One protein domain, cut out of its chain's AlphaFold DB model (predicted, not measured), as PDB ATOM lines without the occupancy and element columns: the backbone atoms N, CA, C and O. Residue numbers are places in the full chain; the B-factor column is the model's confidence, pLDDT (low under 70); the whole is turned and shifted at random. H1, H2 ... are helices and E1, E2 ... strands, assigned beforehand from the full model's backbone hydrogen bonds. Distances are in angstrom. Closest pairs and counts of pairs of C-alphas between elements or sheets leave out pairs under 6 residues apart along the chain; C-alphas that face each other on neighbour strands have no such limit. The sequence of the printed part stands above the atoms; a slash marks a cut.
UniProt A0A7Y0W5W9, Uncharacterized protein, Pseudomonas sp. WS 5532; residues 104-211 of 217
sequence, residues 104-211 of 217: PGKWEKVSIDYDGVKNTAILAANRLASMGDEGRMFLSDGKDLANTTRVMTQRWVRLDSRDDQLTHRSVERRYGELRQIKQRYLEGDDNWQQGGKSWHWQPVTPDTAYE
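This is residues 104 to 211 of the 217 residues of an uncharacterized protein of Pseudomonas sp. WS 5532 (UniProt A0A7Y0W5W9). A long, curled sheet of five strands, shaped like part of a barrel, has helix H1 running on from one end, while strand E3 and the loop of residues 159 to 171 lie at the other. The short H2 sits between H1 and the hairpin of E4 and E5, and E4 bends by 80 degrees at residue 186. The 108 printed residues hold, in order, E1, H1, H2, E2, E3, E4, E5 and E6, of mixed class; the sheet order is E5, E4, E2, E1, E6, all antiparallel. The whole is loose and flat, with a radius of gyration of the C-alphas of 18.2 A and spans of 57 by 34 by 16 A.

E1, residues 104 to 114, begins at C-alpha 104 (193.715, 138.316, 138.794) and is 30.0 A long. H1, residues 116 to 130, measures 20.6 A; H2 is residues 142 to 145. E2, residues 149 to 158, measures 29.3 A, and E3 is residues 172 to 174. E4, residues 178 to 189, measures 29.4 A, and E5, residues 197 to 202, 13.2 A. E6, residues 208 to 210, ends at C-alpha 210 (190.117, 133.300, 146.106).

The sheet is strongly twisted. N 107 and O 209 of E1 and E6 are 2.8 A apart, N 151 and O 113 of E2 and E1 2.8 A, N 183 and O 150 of E4 and E2 2.8 A, and N 184 and O 202 of E5 and E4 2.9 A, each within hydrogen-bond range. H1 only grazes the sheet, with residues 116 to 122. H1 and H2 touch, closest at the C-alphas of Asn 126 and Asp 144, 5.4 A. H2 is on the sheet at a height of 8.1 A. Every O i to N i+4 pair in H1 is within hydrogen-bond range; H2 is too short for one. E3 pairs with no named strand.

The C-alphas of Glu 134 and His 168, the two farthest apart, are 58.0 A apart. The printed part has no cut. The links H1 to H2 and E2 to E3 are long. Residues 131 to 136 stand free; of these, 131 to 132 and 134 to 135 have pLDDT under 70.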
ATOM      1  N   PRO A 104     193.910 139.453 137.906       88.69
ATOM      2  CA  PRO A 104     193.715 138.316 138.794       88.69
ATOM      3  C   PRO A 104     194.287 138.590 140.185       88.69
ATOM      4  O   PRO A 104     195.292 139.284 140.357       88.69
ATOM      5  N   GLY A 105     193.632 138.041 141.197       90.88
ATOM      6  CA  GLY A 105     193.910 138.391 142.578       90.88
ATOM      7  C   GLY A 105     193.226 137.502 143.603       90.88
ATOM      8  O   GLY A 105     192.619 136.472 143.291       90.88
ATOM      9  N   LYS A 106     193.369 137.934 144.850       93.25
ATOM     10  CA  LYS A 106     192.770 137.346 146.041       93.25
ATOM     11  C   LYS A 106     192.207 138.444 146.932       93.25
ATOM     12  O   LYS A 106     192.710 139.568 146.959       93.25
ATOM     13  N   TRP A 107     191.159 138.113 147.668       95.25
ATOM     14  CA  TRP A 107     190.644 138.945 148.740       95.25
ATOM     15  C   TRP A 107     191.492 138.749 149.979       95.25
ATOM     16  O   TRP A 107     191.627 137.630 150.460       95.25
ATOM     17  N   GLU A 108     192.007 139.845 150.510       94.75
ATOM     18  CA  GLU A 108     192.777 139.872 151.745       94.75
ATOM     19  C   GLU A 108     192.047 140.733 152.774       94.75
ATOM     20  O   GLU A 108     191.569 141.829 152.467       94.75
ATOM     21  N   LYS A 109     191.934 140.234 154.001       95.31
ATOM     22  CA  LYS A 109     191.359 140.967 155.129       95.31
ATOM     23  C   LYS A 109     192.133 142.244 155.417       95.31
ATOM     24  O   LYS A 109     193.341 142.225 155.617       95.31
ATOM     25  N   VAL A 110     191.393 143.343 155.514       94.38
ATOM     26  CA  VAL A 110     191.928 144.655 155.890       94.38
ATOM     27  C   VAL A 110     191.528 145.013 157.312       94.38
ATOM     28  O   VAL A 110     192.377 145.397 158.109       94.38
ATOM     29  N   SER A 111     190.241 144.892 157.636       93.69
ATOM     30  CA  SER A 111     189.713 145.295 158.938       93.69
ATOM     31  C   SER A 111     188.499 144.470 159.347       93.69
ATOM     32  O   SER A 111     187.859 143.795 158.532       93.69
ATOM     33  N   ILE A 112     188.196 144.533 160.642       93.75
ATOM     34  CA  ILE A 112     186.948 144.059 161.226       93.75
ATOM     35  C   ILE A 112     186.390 145.198 162.069       93.75
ATOM     36  O   ILE A 112     187.026 145.611 163.037       93.75
ATOM     37  N   ASP A 113     185.186 145.637 161.728       93.25
ATOM     38  CA  ASP A 113     184.485 146.706 162.425       93.25
ATOM     39  C   ASP A 113     183.312 146.119 163.215       93.25
ATOM     40  O   ASP A 113     182.435 145.454 162.657       93.25
ATOM     41  N   TYR A 114     183.290 146.344 164.527       90.56
ATOM     42  CA  TYR A 114     182.208 145.898 165.407       90.56
ATOM     43  C   TYR A 114     181.183 147.019 165.589       90.56
ATOM     44  O   TYR A 114     181.552 148.166 165.839       90.56
ATOM     45  N   ASP A 115     179.889 146.698 165.515       87.62
ATOM     46  CA  ASP A 115     178.828 147.675 165.781       87.62
ATOM     47  C   ASP A 115     178.721 147.919 167.295       87.62
ATOM     48  O   ASP A 115     177.991 147.226 167.997       87.62
ATOM     49  N   GLY A 116     179.508 148.864 167.819       82.50
ATOM     50  CA  GLY A 116     179.642 149.086 169.261       82.50
ATOM     51  C   GLY A 116     178.316 149.396 169.960       82.50
ATOM     52  O   GLY A 116     178.052 148.857 171.033       82.50
ATOM     53  N   VAL A 117     177.442 150.195 169.340       85.19
ATOM     54  CA  VAL A 117     176.149 150.567 169.936       85.19
ATOM     55  C   VAL A 117     175.202 149.370 169.949       85.19
ATOM     56  O   VAL A 117     174.671 149.025 171.009       85.19
ATOM     57  N   LYS A 118     175.016 148.688 168.809       84.31
ATOM     58  CA  LYS A 118     174.115 147.525 168.762       84.31
ATOM     59  C   LYS A 118     174.640 146.371 169.600       84.31
ATOM     60  O   LYS A 118     173.867 145.753 170.324       84.31
ATOM     61  N   ASN A 119     175.941 146.102 169.544       87.94
ATOM     62  CA  ASN A 119     176.538 145.017 170.311       87.94
ATOM     63  C   ASN A 119     176.427 145.279 171.813       87.94
ATOM     64  O   ASN A 119     176.115 144.349 172.541       87.94
ATOM     65  N   THR A 120     176.571 146.521 172.284       85.56
ATOM     66  CA  THR A 120     176.372 146.839 173.711       85.56
ATOM     67  C   THR A 120     174.947 146.526 174.177       85.56
ATOM     68  O   THR A 120     174.766 145.901 175.220       85.56
ATOM     69  N   ALA A 121     173.932 146.894 173.388       87.69
ATOM     70  CA  ALA A 121     172.539 146.574 173.706       87.69
ATOM     71  C   ALA A 121     172.273 145.056 173.698       87.69
ATOM     72  O   ALA A 121     171.602 144.538 174.589       87.69
ATOM     73  N   ILE A 122     172.846 144.338 172.727       87.00
ATOM     74  CA  ILE A 122     172.742 142.875 172.625       87.00
ATOM     75  C   ILE A 122     173.408 142.193 173.826       87.00
ATOM     76  O   ILE A 122     172.810 141.307 174.426       87.00
ATOM     77  N   LEU A 123     174.602 142.635 174.225       87.06
ATOM     78  CA  LEU A 123     175.304 142.115 175.399       87.06
ATOM     79  C   LEU A 123     174.480 142.307 176.678       87.06
ATOM     80  O   LEU A 123     174.391 141.390 177.489       87.06
ATOM     81  N   ALA A 124     173.849 143.472 176.854       86.25
ATOM     82  CA  ALA A 124     172.977 143.722 178.000       86.25
ATOM     83  C   ALA A 124     171.757 142.785 178.007       86.25
ATOM     84  O   ALA A 124     171.421 142.228 179.052       86.25
ATOM     85  N   ALA A 125     171.131 142.562 176.848       85.06
ATOM     86  CA  ALA A 125     170.011 141.634 176.714       85.06
ATOM     87  C   ALA A 125     170.422 140.181 177.011       85.06
ATOM     88  O   ALA A 125     169.755 139.502 177.791       85.06
ATOM     89  N   ASN A 126     171.549 139.724 176.458       86.06
ATOM     90  CA  ASN A 126     172.069 138.379 176.700       86.06
ATOM     91  C   ASN A 126     172.426 138.177 178.178       86.06
ATOM     92  O   ASN A 126     172.093 137.142 178.746       86.06
ATOM     93  N   ARG A 127     173.012 139.195 178.826       81.75
ATOM     94  CA  ARG A 127     173.306 139.168 180.264       81.75
ATOM     95  C   ARG A 127     172.051 138.966 181.106       81.75
ATOM     96  O   ARG A 127     172.082 138.187 182.048       81.75
ATOM     97  N   LEU A 128     170.966 139.680 180.794       81.69
ATOM     98  CA  LEU A 128     169.695 139.548 181.513       81.69
ATOM     99  C   LEU A 128     169.096 138.148 181.344       81.69
ATOM    100  O   LEU A 128     168.577 137.589 182.304       81.69
ATOM    101  N   ALA A 129     169.203 137.566 180.147       76.12
ATOM    102  CA  ALA A 129     168.729 136.212 179.881       76.12
ATOM    103  C   ALA A 129     169.556 135.136 180.608       76.12
ATOM    104  O   ALA A 129     169.003 134.124 181.026       76.12
ATOM    105  N   SER A 130     170.863 135.354 180.790       72.56
ATOM    106  CA  SER A 130     171.766 134.402 181.448       72.56
ATOM    107  C   SER A 130     171.916 134.599 182.960       72.56
ATOM    108  O   SER A 130     172.652 133.854 183.596       72.56
ATOM    109  N   MET A 131     171.266 135.604 183.559       66.19
ATOM    110  CA  MET A 131     171.353 135.884 185.003       66.19
ATOM    111  C   MET A 131     170.766 134.770 185.887       66.19
ATOM    112  O   MET A 131     171.050 134.749 187.081       66.19
ATOM    113  N   GLY A 132     169.967 133.862 185.318       65.69
ATOM    114  CA  GLY A 132     169.458 132.672 186.008       65.69
ATOM    115  C   GLY A 132     170.465 131.520 186.119       65.69
ATOM    116  O   GLY A 132     170.197 130.567 186.845       65.69
ATOM    117  N   ASP A 133     171.613 131.599 185.437       71.31
ATOM    118  CA  ASP A 133     172.672 130.589 185.518       71.31
ATOM    119  C   ASP A 133     173.579 130.889 186.727       71.31
ATOM    120  O   ASP A 133     174.545 131.655 186.635       71.31
ATOM    121  N   GLU A 134     173.258 130.315 187.891       63.84
ATOM    122  CA  GLU A 134     174.039 130.511 189.119       63.84
ATOM    123  C   GLU A 134     175.520 130.118 188.928       63.84
ATOM    124  O   GLU A 134     175.852 129.023 188.477       63.84
ATOM    125  N   GLY A 135     176.436 131.028 189.285       67.31
ATOM    126  CA  GLY A 135     177.886 130.784 189.295       67.31
ATOM    127  C   GLY A 135     178.635 131.028 187.976       67.31
ATOM    128  O   GLY A 135     179.860 130.893 187.946       67.31
ATOM    129  N   ARG A 136     177.958 131.426 186.890       75.94
ATOM    130  CA  ARG A 136     178.597 131.690 185.588       75.94
ATOM    131  C   ARG A 136     179.178 133.107 185.488       75.94
ATOM    132  O   ARG A 136     178.515 134.092 185.808       75.94
ATOM    133  N   MET A 137     180.404 133.235 184.965       75.19
ATOM    134  CA  MET A 137     180.988 134.546 184.641       75.19
ATOM    135  C   MET A 137     180.454 135.061 183.295       75.19
ATOM    136  O   MET A 137     180.479 134.339 182.302       75.19
ATOM    137  N   PHE A 138     179.987 136.306 183.226       74.00
ATOM    138  CA  PHE A 138     179.561 136.909 181.956       74.00
ATOM    139  C   PHE A 138     180.749 137.023 180.977       74.00
ATOM    140  O   PHE A 138     181.851 137.355 181.405       74.00
ATOM    141  N   LEU A 139     180.517 136.767 179.683       77.12
ATOM    142  CA  LEU A 139     181.509 136.609 178.600       77.12
ATOM    143  C   LEU A 139     182.328 135.305 178.640       77.12
ATOM    144  O   LEU A 139     183.305 135.182 177.903       77.12
ATOM    145  N   SER A 140     181.943 134.329 179.464       77.38
ATOM    146  CA  SER A 140     182.624 133.023 179.520       77.38
ATOM    147  C   SER A 140     182.143 132.015 178.472       77.38
ATOM    148  O   SER A 140     182.832 131.030 178.224       77.38
ATOM    149  N   ASP A 141     180.984 132.250 177.848       82.00
ATOM    150  CA  ASP A 141     180.392 131.365 176.837       82.00
ATOM    151  C   ASP A 141     179.867 132.204 175.659       82.00
ATOM    152  O   ASP A 141     179.400 133.335 175.824       82.00
ATOM    153  N   GLY A 142     179.970 131.652 174.449       80.50
ATOM    154  CA  GLY A 142     179.574 132.288 173.197       80.50
ATOM    155  C   GLY A 142     178.104 132.718 173.155       80.50
ATOM    156  O   GLY A 142     177.785 133.683 172.458       80.50
ATOM    157  N   LYS A 143     177.235 132.110 173.973       84.19
ATOM    158  CA  LYS A 143     175.854 132.576 174.200       84.19
ATOM    159  C   LYS A 143     175.773 134.040 174.643       84.19
ATOM    160  O   LYS A 143     174.840 134.736 174.253       84.19
ATOM    161  N   ASP A 144     176.756 134.540 175.393       85.25
ATOM    162  CA  ASP A 144     176.784 135.949 175.824       85.25
ATOM    163  C   ASP A 144     176.995 136.905 174.654       85.25
ATOM    164  O   ASP A 144     176.526 138.041 174.674       85.25
ATOM    165  N   LEU A 145     177.672 136.434 173.610       86.19
ATOM    166  CA  LEU A 145     177.953 137.176 172.387       86.19
ATOM    167  C   LEU A 145     176.924 136.884 171.287       86.19
ATOM    168  O   LEU A 145     177.062 137.402 170.173       86.19
ATOM    169  N   ALA A 146     175.908 136.065 171.568       90.00
ATOM    170  CA  ALA A 146     174.911 135.662 170.591       90.00
ATOM    171  C   ALA A 146     174.288 136.880 169.919       90.00
ATOM    172  O   ALA A 146     173.964 137.874 170.569       90.00
ATOM    173  N   ASN A 147     174.103 136.795 168.604       90.50
ATOM    174  CA  ASN A 147     173.508 137.830 167.768       90.50
ATOM    175  C   ASN A 147     174.313 139.123 167.604       90.50
ATOM    176  O   ASN A 147     173.856 139.976 166.835       90.50
ATOM    177  N   THR A 148     175.486 139.262 168.233       90.50
ATOM    178  CA  THR A 148     176.386 140.393 167.974       90.50
ATOM    179  C   THR A 148     176.794 140.425 166.503       90.50
ATOM    180  O   THR A 148     176.808 139.406 165.806       90.50
ATOM    181  N   THR A 149     177.078 141.623 166.002       93.44
ATOM    182  CA  THR A 149     177.343 141.865 164.582       93.44
ATOM    183  C   THR A 149     178.703 142.512 164.372       93.44
ATOM    184  O   THR A 149     179.158 143.337 165.171       93.44
ATOM    185  N   ARG A 150     179.352 142.140 163.271       94.00
ATOM    186  CA  ARG A 150     180.575 142.780 162.786       94.00
ATOM    187  C   ARG A 150     180.565 142.864 161.267       94.00
ATOM    188  O   ARG A 150     179.865 142.105 160.597       94.00
ATOM    189  N   VAL A 151     181.365 143.762 160.718       95.56
ATOM    190  CA  VAL A 151     181.610 143.878 159.283       95.56
ATOM    191  C   VAL A 151     183.071 143.553 159.033       95.56
ATOM    192  O   VAL A 151     183.960 144.230 159.539       95.56
ATOM    193  N   MET A 152     183.323 142.498 158.265       95.25
ATOM    194  CA  MET A 152     184.665 142.168 157.803       95.25
ATOM    195  C   MET A 152     184.893 142.803 156.435       95.25
ATOM    196  O   MET A 152     184.170 142.511 155.480       95.25
ATOM    197  N   THR A 153     185.907 143.658 156.344       95.25
ATOM    198  CA  THR A 153     186.301 144.313 155.097       95.25
ATOM    199  C   THR A 153     187.492 143.583 154.497       95.25
ATOM    200  O   THR A 153     188.525 143.399 155.149       95.25
ATOM    201  N   GLN A 154     187.364 143.183 153.235       96.38
ATOM    202  CA  GLN A 154     188.450 142.606 152.449       96.38
ATOM    203  C   GLN A 154     188.760 143.480 151.240       96.38
ATOM    204  O   GLN A 154     187.888 144.180 150.723       96.38
ATOM    205  N   ARG A 155     190.003 143.409 150.769       95.56
ATOM    206  CA  ARG A 155     190.510 144.139 149.612       95.56
ATOM    207  C   ARG A 155     191.016 143.184 148.547       95.56
ATOM    208  O   ARG A 155     191.680 142.205 148.875       95.56
ATOM    209  N   TRP A 156     190.760 143.503 147.284       94.38
ATOM    210  CA  TRP A 156     191.326 142.771 146.159       94.38
ATOM    211  C   TRP A 156     192.804 143.120 145.970       94.38
ATOM    212  O   TRP A 156     193.160 144.275 145.701       94.38
ATOM    213  N   VAL A 157     193.667 142.121 146.115       89.19
ATOM    214  CA  VAL A 157     195.125 142.230 146.024       89.19
ATOM    215  C   VAL A 157     195.632 141.268 144.953       89.19
ATOM    216  O   VAL A 157     195.005 140.253 144.664       89.19
ATOM    217  N   ARG A 158     196.759 141.611 144.325       86.62
ATOM    218  CA  ARG A 158     197.424 140.756 143.336       86.62
ATOM    219  C   ARG A 158     197.817 139.416 143.943       86.62
ATOM    220  O   ARG A 158     198.148 139.337 145.126       86.62
ATOM    221  N   LEU A 159     197.819 138.394 143.098       86.75
ATOM    222  CA  LEU A 159     198.460 137.127 143.413       86.75
ATOM    223  C   LEU A 159     199.970 137.344 143.577       86.75
ATOM    224  O   LEU A 159     200.561 138.189 142.899       86.75
ATOM    225  N   ASP A 160     200.560 136.620 144.519       79.12
ATOM    226  CA  ASP A 160     202.007 136.557 144.702       79.12
ATOM    227  C   ASP A 160     202.570 135.303 144.014       79.12
ATOM    228  O   ASP A 160     201.817 134.482 143.493       79.12
ATOM    229  N   SER A 161     203.895 135.134 144.027       71.69
ATOM    230  CA  SER A 161     204.562 134.015 143.345       71.69
ATOM    231  C   SER A 161     204.151 132.628 143.849       71.69
ATOM    232  O   SER A 161     204.386 131.628 143.172       71.69
ATOM    233  N   ARG A 162     203.542 132.526 145.037       78.00
ATOM    234  CA  ARG A 162     203.026 131.253 145.563       78.00
ATOM    235  C   ARG A 162     201.701 130.877 144.908       78.00
ATOM    236  O   ARG A 162     201.353 129.700 144.865       78.00
ATOM    237  N   ASP A 163     201.004 131.868 144.367       81.81
ATOM    238  CA  ASP A 163     199.671 131.755 143.797       81.81
ATOM    239  C   ASP A 163     199.667 131.794 142.259       81.81
ATOM    240  O   ASP A 163     198.596 131.831 141.655       81.81
ATOM    241  N   ASP A 164     200.831 131.745 141.602       72.56
ATOM    242  CA  ASP A 164     200.957 131.861 140.138       72.56
ATOM    243  C   ASP A 164     200.051 130.873 139.382       72.56
ATOM    244  O   ASP A 164     199.449 131.214 138.359       72.56
ATOM    245  N   GLN A 165     199.875 129.665 139.928       80.06
ATOM    246  CA  GLN A 165     199.000 128.621 139.376       80.06
ATOM    247  C   GLN A 165     197.521 129.044 139.308       80.06
ATOM    248  O   GLN A 165     196.742 128.502 138.525       80.06
ATOM    249  N   LEU A 166     197.111 130.008 140.135       83.81
ATOM    250  CA  LEU A 166     195.735 130.489 140.237       83.81
ATOM    251  C   LEU A 166     195.406 131.554 139.189       83.81
ATOM    252  O   LEU A 166     194.227 131.796 138.937       83.81
ATOM    253  N   THR A 167     196.414 132.151 138.554       81.19
ATOM    254  CA  THR A 167     196.275 133.294 137.638       81.19
ATOM    255  C   THR A 167     195.245 133.047 136.539       81.19
ATOM    256  O   THR A 167     194.377 133.883 136.302       81.19
ATOM    257  N   HIS A 168     195.278 131.874 135.901       80.31
ATOM    258  CA  HIS A 168     194.384 131.558 134.780       80.31
ATOM    259  C   HIS A 168     192.920 131.376 135.197       80.31
ATOM    260  O   HIS A 168     192.013 131.724 134.436       80.31
ATOM    261  N   ARG A 169     192.695 130.861 136.413       87.69
ATOM    262  CA  ARG A 169     191.361 130.594 136.958       87.69
ATOM    263  C   ARG A 169     190.790 131.748 137.773       87.69
ATOM    264  O   ARG A 169     189.593 131.748 138.007       87.69
ATOM    265  N   SER A 170     191.605 132.702 138.214       87.00
ATOM    266  CA  SER A 170     191.169 133.830 139.044       87.00
ATOM    267  C   SER A 170     190.334 134.835 138.242       87.00
ATOM    268  O   SER A 170     190.612 135.092 137.070       87.00
ATOM    269  N   VAL A 171     189.296 135.396 138.868       90.62
ATOM    270  CA  VAL A 171     188.505 136.503 138.300       90.62
ATOM    271  C   VAL A 171     189.374 137.750 138.170       90.62
ATOM    272  O   VAL A 171     190.250 137.996 138.989       90.62
ATOM    273  N   GLU A 172     189.123 138.582 137.164       88.38
ATOM    274  CA  GLU A 172     189.779 139.884 137.065       88.38
ATOM    275  C   GLU A 172     188.937 140.972 137.734       88.38
ATOM    276  O   GLU A 172     187.830 141.277 137.289       88.38
ATOM    277  N   ARG A 173     189.481 141.594 138.784       89.06
ATOM    278  CA  ARG A 173     188.861 142.732 139.480       89.06
ATOM    279  C   ARG A 173     189.814 143.901 139.607       89.06
ATOM    280  O   ARG A 173     191.016 143.779 139.356       89.06
ATOM    281  N   ARG A 174     189.277 145.062 139.988       88.25
ATOM    282  CA  ARG A 174     190.099 146.245 140.225       88.25
ATOM    283  C   ARG A 174     190.905 146.045 141.508       88.25
ATOM    284  O   ARG A 174     190.349 145.819 142.576       88.25
ATOM    285  N   TYR A 175     192.224 146.158 141.433       86.56
ATOM    286  CA  TYR A 175     193.068 146.132 142.622       86.56
ATOM    287  C   TYR A 175     192.701 147.290 143.552       86.56
ATOM    288  O   TYR A 175     192.565 148.435 143.114       86.56
ATOM    289  N   GLY A 176     192.553 146.981 144.838       86.81
ATOM    290  CA  GLY A 176     192.065 147.925 145.839       86.81
ATOM    291  C   GLY A 176     190.542 147.981 145.975       86.81
ATOM    292  O   GLY A 176     190.071 148.676 146.868       86.81
ATOM    293  N   GLU A 177     189.782 147.262 145.142       92.44
ATOM    294  CA  GLU A 177     188.344 147.071 145.350       92.44
ATOM    295  C   GLU A 177     188.104 146.499 146.746       92.44
ATOM    296  O   GLU A 177     188.850 145.629 147.199       92.44
ATOM    297  N   LEU A 178     187.100 147.032 147.439       94.50
ATOM    298  CA  LEU A 178     186.735 146.623 148.788       94.50
ATOM    299  C   LEU A 178     185.413 145.873 148.740       94.50
ATOM    300  O   LEU A 178     184.468 146.324 148.093       94.50
ATOM    301  N   ARG A 179     185.327 144.775 149.485       94.25
ATOM    302  CA  ARG A 179     184.057 144.112 149.780       94.25
ATOM    303  C   ARG A 179     183.834 144.057 151.278       94.25
ATOM    304  O   ARG A 179     184.764 143.817 152.049       94.25
ATOM    305  N   GLN A 180     182.587 144.266 151.669       95.62
ATOM    306  CA  GLN A 180     182.151 144.234 153.056       95.62
ATOM    307  C   GLN A 180     181.255 143.024 153.268       95.62
ATOM    308  O   GLN A 180     180.270 142.837 152.555       95.62
ATOM    309  N   ILE A 181     181.593 142.210 154.261       95.06
ATOM    310  CA  ILE A 181     180.851 141.004 154.606       95.06
ATOM    311  C   ILE A 181     180.298 141.201 156.009       95.06
ATOM    312  O   ILE A 181     181.042 141.247 156.990       95.06
ATOM    313  N   LYS A 182     178.975 141.348 156.098       95.12
ATOM    314  CA  LYS A 182     178.274 141.401 157.381       95.12
ATOM    315  C   LYS A 182     178.281 140.007 157.989       95.12
ATOM    316  O   LYS A 182     177.856 139.055 157.341       95.12
ATOM    317  N   GLN A 183     178.757 139.910 159.221       95.19
ATOM    318  CA  GLN A 183     178.811 138.671 159.977       95.19
ATOM    319  C   GLN A 183     178.036 138.815 161.280       95.19
ATOM    320  O   GLN A 183     178.030 139.878 161.912       95.19
ATOM    321  N   ARG A 184     177.410 137.718 161.693       94.44
ATOM    322  CA  ARG A 184     176.707 137.604 162.967       94.44
ATOM    323  C   ARG A 184     177.295 136.462 163.778       94.44
ATOM    324  O   ARG A 184     177.625 135.426 163.208       94.44
ATOM    325  N   TYR A 185     177.453 136.664 165.080       93.12
ATOM    326  CA  TYR A 185     177.945 135.622 165.969       93.12
ATOM    327  C   TYR A 185     176.792 134.699 166.356       93.12
ATOM    328  O   TYR A 185     175.830 135.129 167.002       93.12
ATOM    329  N   LEU A 186     176.858 133.462 165.882       93.44
ATOM    330  CA  LEU A 186     175.785 132.482 165.970       93.44
ATOM    331  C   LEU A 186     176.366 131.117 166.337       93.44
ATOM    332  O   LEU A 186     177.519 130.813 166.025       93.44
ATOM    333  N   GLU A 187     175.544 130.300 166.984       93.38
ATOM    334  CA  GLU A 187     175.819 128.878 167.134       93.38
ATOM    335  C   GLU A 187     175.612 128.208 165.773       93.38
ATOM    336  O   GLU A 187     174.626 128.466 165.078       93.38
ATOM    337  N   GLY A 188     176.566 127.383 165.367       89.38
ATOM    338  CA  GLY A 188     176.488 126.595 164.147       89.38
ATOM    339  C   GLY A 188     177.060 125.208 164.371       89.38
ATOM    340  O   GLY A 188     177.734 124.958 165.372       89.38
ATOM    341  N   ASP A 189     176.782 124.315 163.431       89.31
ATOM    342  CA  ASP A 189     177.289 122.950 163.488       89.31
ATOM    343  C   ASP A 189     178.815 122.941 163.342       89.31
ATOM    344  O   ASP A 189     179.388 123.617 162.483       89.31
ATOM    345  N   ASP A 190     179.472 122.166 164.199       85.38
ATOM    346  CA  ASP A 190     180.919 122.008 164.238       85.38
ATOM    347  C   ASP A 190     181.269 120.556 164.557       85.38
ATOM    348  O   ASP A 190     181.252 120.113 165.709       85.38
ATOM    349  N   ASN A 191     181.613 119.816 163.505       87.44
ATOM    350  CA  ASN A 191     181.948 118.396 163.587       87.44
ATOM    351  C   ASN A 191     183.251 118.119 164.357       87.44
ATOM    352  O   ASN A 191     183.581 116.955 164.578       87.44
ATOM    353  N   TRP A 192     184.023 119.146 164.727       81.50
ATOM    354  CA  TRP A 192     185.253 118.995 165.508       81.50
ATOM    355  C   TRP A 192     185.035 119.207 167.009       81.50
ATOM    356  O   TRP A 192     185.891 118.822 167.808       81.50
ATOM    357  N   GLN A 193     183.895 119.766 167.419       85.25
ATOM    358  CA  GLN A 193     183.550 119.926 168.829       85.25
ATOM    359  C   GLN A 193     182.801 118.686 169.342       85.25
ATOM    360  O   GLN A 193     181.901 118.181 168.680       85.25
ATOM    361  N   GLN A 194     183.115 118.208 170.558       78.94
ATOM    362  CA  GLN A 194     182.470 117.010 171.140       78.94
ATOM    363  C   GLN A 194     180.934 117.118 171.234       78.94
ATOM    364  O   GLN A 194     180.251 116.098 171.239       78.94
ATOM    365  N   GLY A 195     180.389 118.340 171.288       78.81
ATOM    366  CA  GLY A 195     178.945 118.612 171.287       78.81
ATOM    367  C   GLY A 195     178.330 118.858 169.903       78.81
ATOM    368  O   GLY A 195     177.147 119.176 169.826       78.81
ATOM    369  N   GLY A 196     179.115 118.771 168.825       85.19
ATOM    370  CA  GLY A 196     178.666 118.983 167.445       85.19
ATOM    371  C   GLY A 196     178.285 120.424 167.092       85.19
ATOM    372  O   GLY A 196     177.834 120.664 165.977       85.19
ATOM    373  N   LYS A 197     178.433 121.379 168.019       88.25
ATOM    374  CA  LYS A 197     178.063 122.789 167.848       88.25
ATOM    375  C   LYS A 197     179.105 123.712 168.448       88.25
ATOM    376  O   LYS A 197     179.557 123.453 169.563       88.25
ATOM    377  N   SER A 198     179.407 124.805 167.749       89.56
ATOM    378  CA  SER A 198     180.314 125.860 168.201       89.56
ATOM    379  C   SER A 198     179.779 127.254 167.882       89.56
ATOM    380  O   SER A 198     178.991 127.453 166.957       89.56
ATOM    381  N   TRP A 199     180.217 128.250 168.654       91.25
ATOM    382  CA  TRP A 199     179.883 129.653 168.415       91.25
ATOM    383  C   TRP A 199     180.939 130.326 167.545       91.25
ATOM    384  O   TRP A 199     182.106 130.444 167.930       91.25
ATOM    385  N   HIS A 200     180.530 130.831 166.387       91.75
ATOM    386  CA  HIS A 200     181.438 131.474 165.449       91.75
ATOM    387  C   HIS A 200     180.727 132.529 164.593       91.75
ATOM    388  O   HIS A 200     179.507 132.692 164.598       91.75
ATOM    389  N   TRP A 201     181.522 133.310 163.867       93.25
ATOM    390  CA  TRP A 201     181.015 134.355 162.985       93.25
ATOM    391  C   TRP A 201     180.526 133.758 161.670       93.25
ATOM    392  O   TRP A 201     181.304 133.132 160.954       93.25
ATOM    393  N   GLN A 202     179.258 133.995 161.342       93.81
ATOM    394  CA  GLN A 202     178.608 133.484 160.138       93.81
ATOM    395  C   GLN A 202     178.249 134.633 159.168       93.81
ATOM    396  O   GLN A 202     177.742 135.660 159.630       93.81
ATOM    397  N   PRO A 203     178.494 134.499 157.847       93.56
ATOM    398  CA  PRO A 203     179.162 133.361 157.214       93.56
ATOM    399  C   PRO A 203     180.640 133.289 157.612       93.56
ATOM    400  O   PRO A 203     181.281 134.318 157.844       93.56
ATOM    401  N   VAL A 204     181.173 132.067 157.690       90.50
ATOM    402  CA  VAL A 204     182.591 131.841 157.981       90.50
ATOM    403  C   VAL A 204     183.400 132.294 156.773       90.50
ATOM    404  O   VAL A 204     183.306 131.721 155.690       90.50
ATOM    405  N   THR A 205     184.193 133.344 156.966       92.12
ATOM    406  CA  THR A 205     185.009 133.941 155.906       92.12
ATOM    407  C   THR A 205     186.480 133.830 156.291       92.12
ATOM    408  O   THR A 205     186.843 134.325 157.361       92.12
ATOM    409  N   PRO A 206     187.336 133.229 155.445       93.00
ATOM    410  CA  PRO A 206     188.767 133.168 155.707       93.00
ATOM    411  C   PRO A 206     189.418 134.544 155.526       93.00
ATOM    412  O   PRO A 206     188.924 135.390 154.775       93.00
ATOM    413  N   ASP A 207     190.563 134.756 156.176       92.06
ATOM    414  CA  ASP A 207     191.326 136.004 156.054       92.06
ATOM    415  C   ASP A 207     191.795 136.248 154.607       92.06
ATOM    416  O   ASP A 207     191.760 137.386 154.135       92.06
ATOM    417  N   THR A 208     192.120 135.167 153.890       93.31
ATOM    418  CA  THR A 208     192.426 135.165 152.454       93.31
ATOM    419  C   THR A 208     191.399 134.323 151.704       93.31
ATOM    420  O   THR A 208     191.199 133.158 152.045       93.31
ATOM    421  N   ALA A 209     190.767 134.877 150.668       93.12
ATOM    422  CA  ALA A 209     189.801 134.164 149.831       93.12
ATOM    423  C   ALA A 209     190.099 134.345 148.337       93.12
ATOM    424  O   ALA A 209     190.413 135.443 147.884       93.12
ATOM    425  N   TYR A 210     189.935 133.279 147.557       91.81
ATOM    426  CA  TYR A 210     190.117 133.300 146.106       91.81
ATOM    427  C   TYR A 210     188.761 133.323 145.404       91.81
ATOM    428  O   TYR A 210     187.856 132.584 145.787       91.81
ATOM    429  N   GLU A 211     188.625 134.157 144.374       91.75
ATOM    430  CA  GLU A 211     187.488 134.102 143.452       91.75
ATOM    431  C   GLU A 211     187.945 133.519 142.121       91.75
ATOM    432  O   GLU A 211     188.925 133.988 141.534       91.75
TER     433      GLU A 211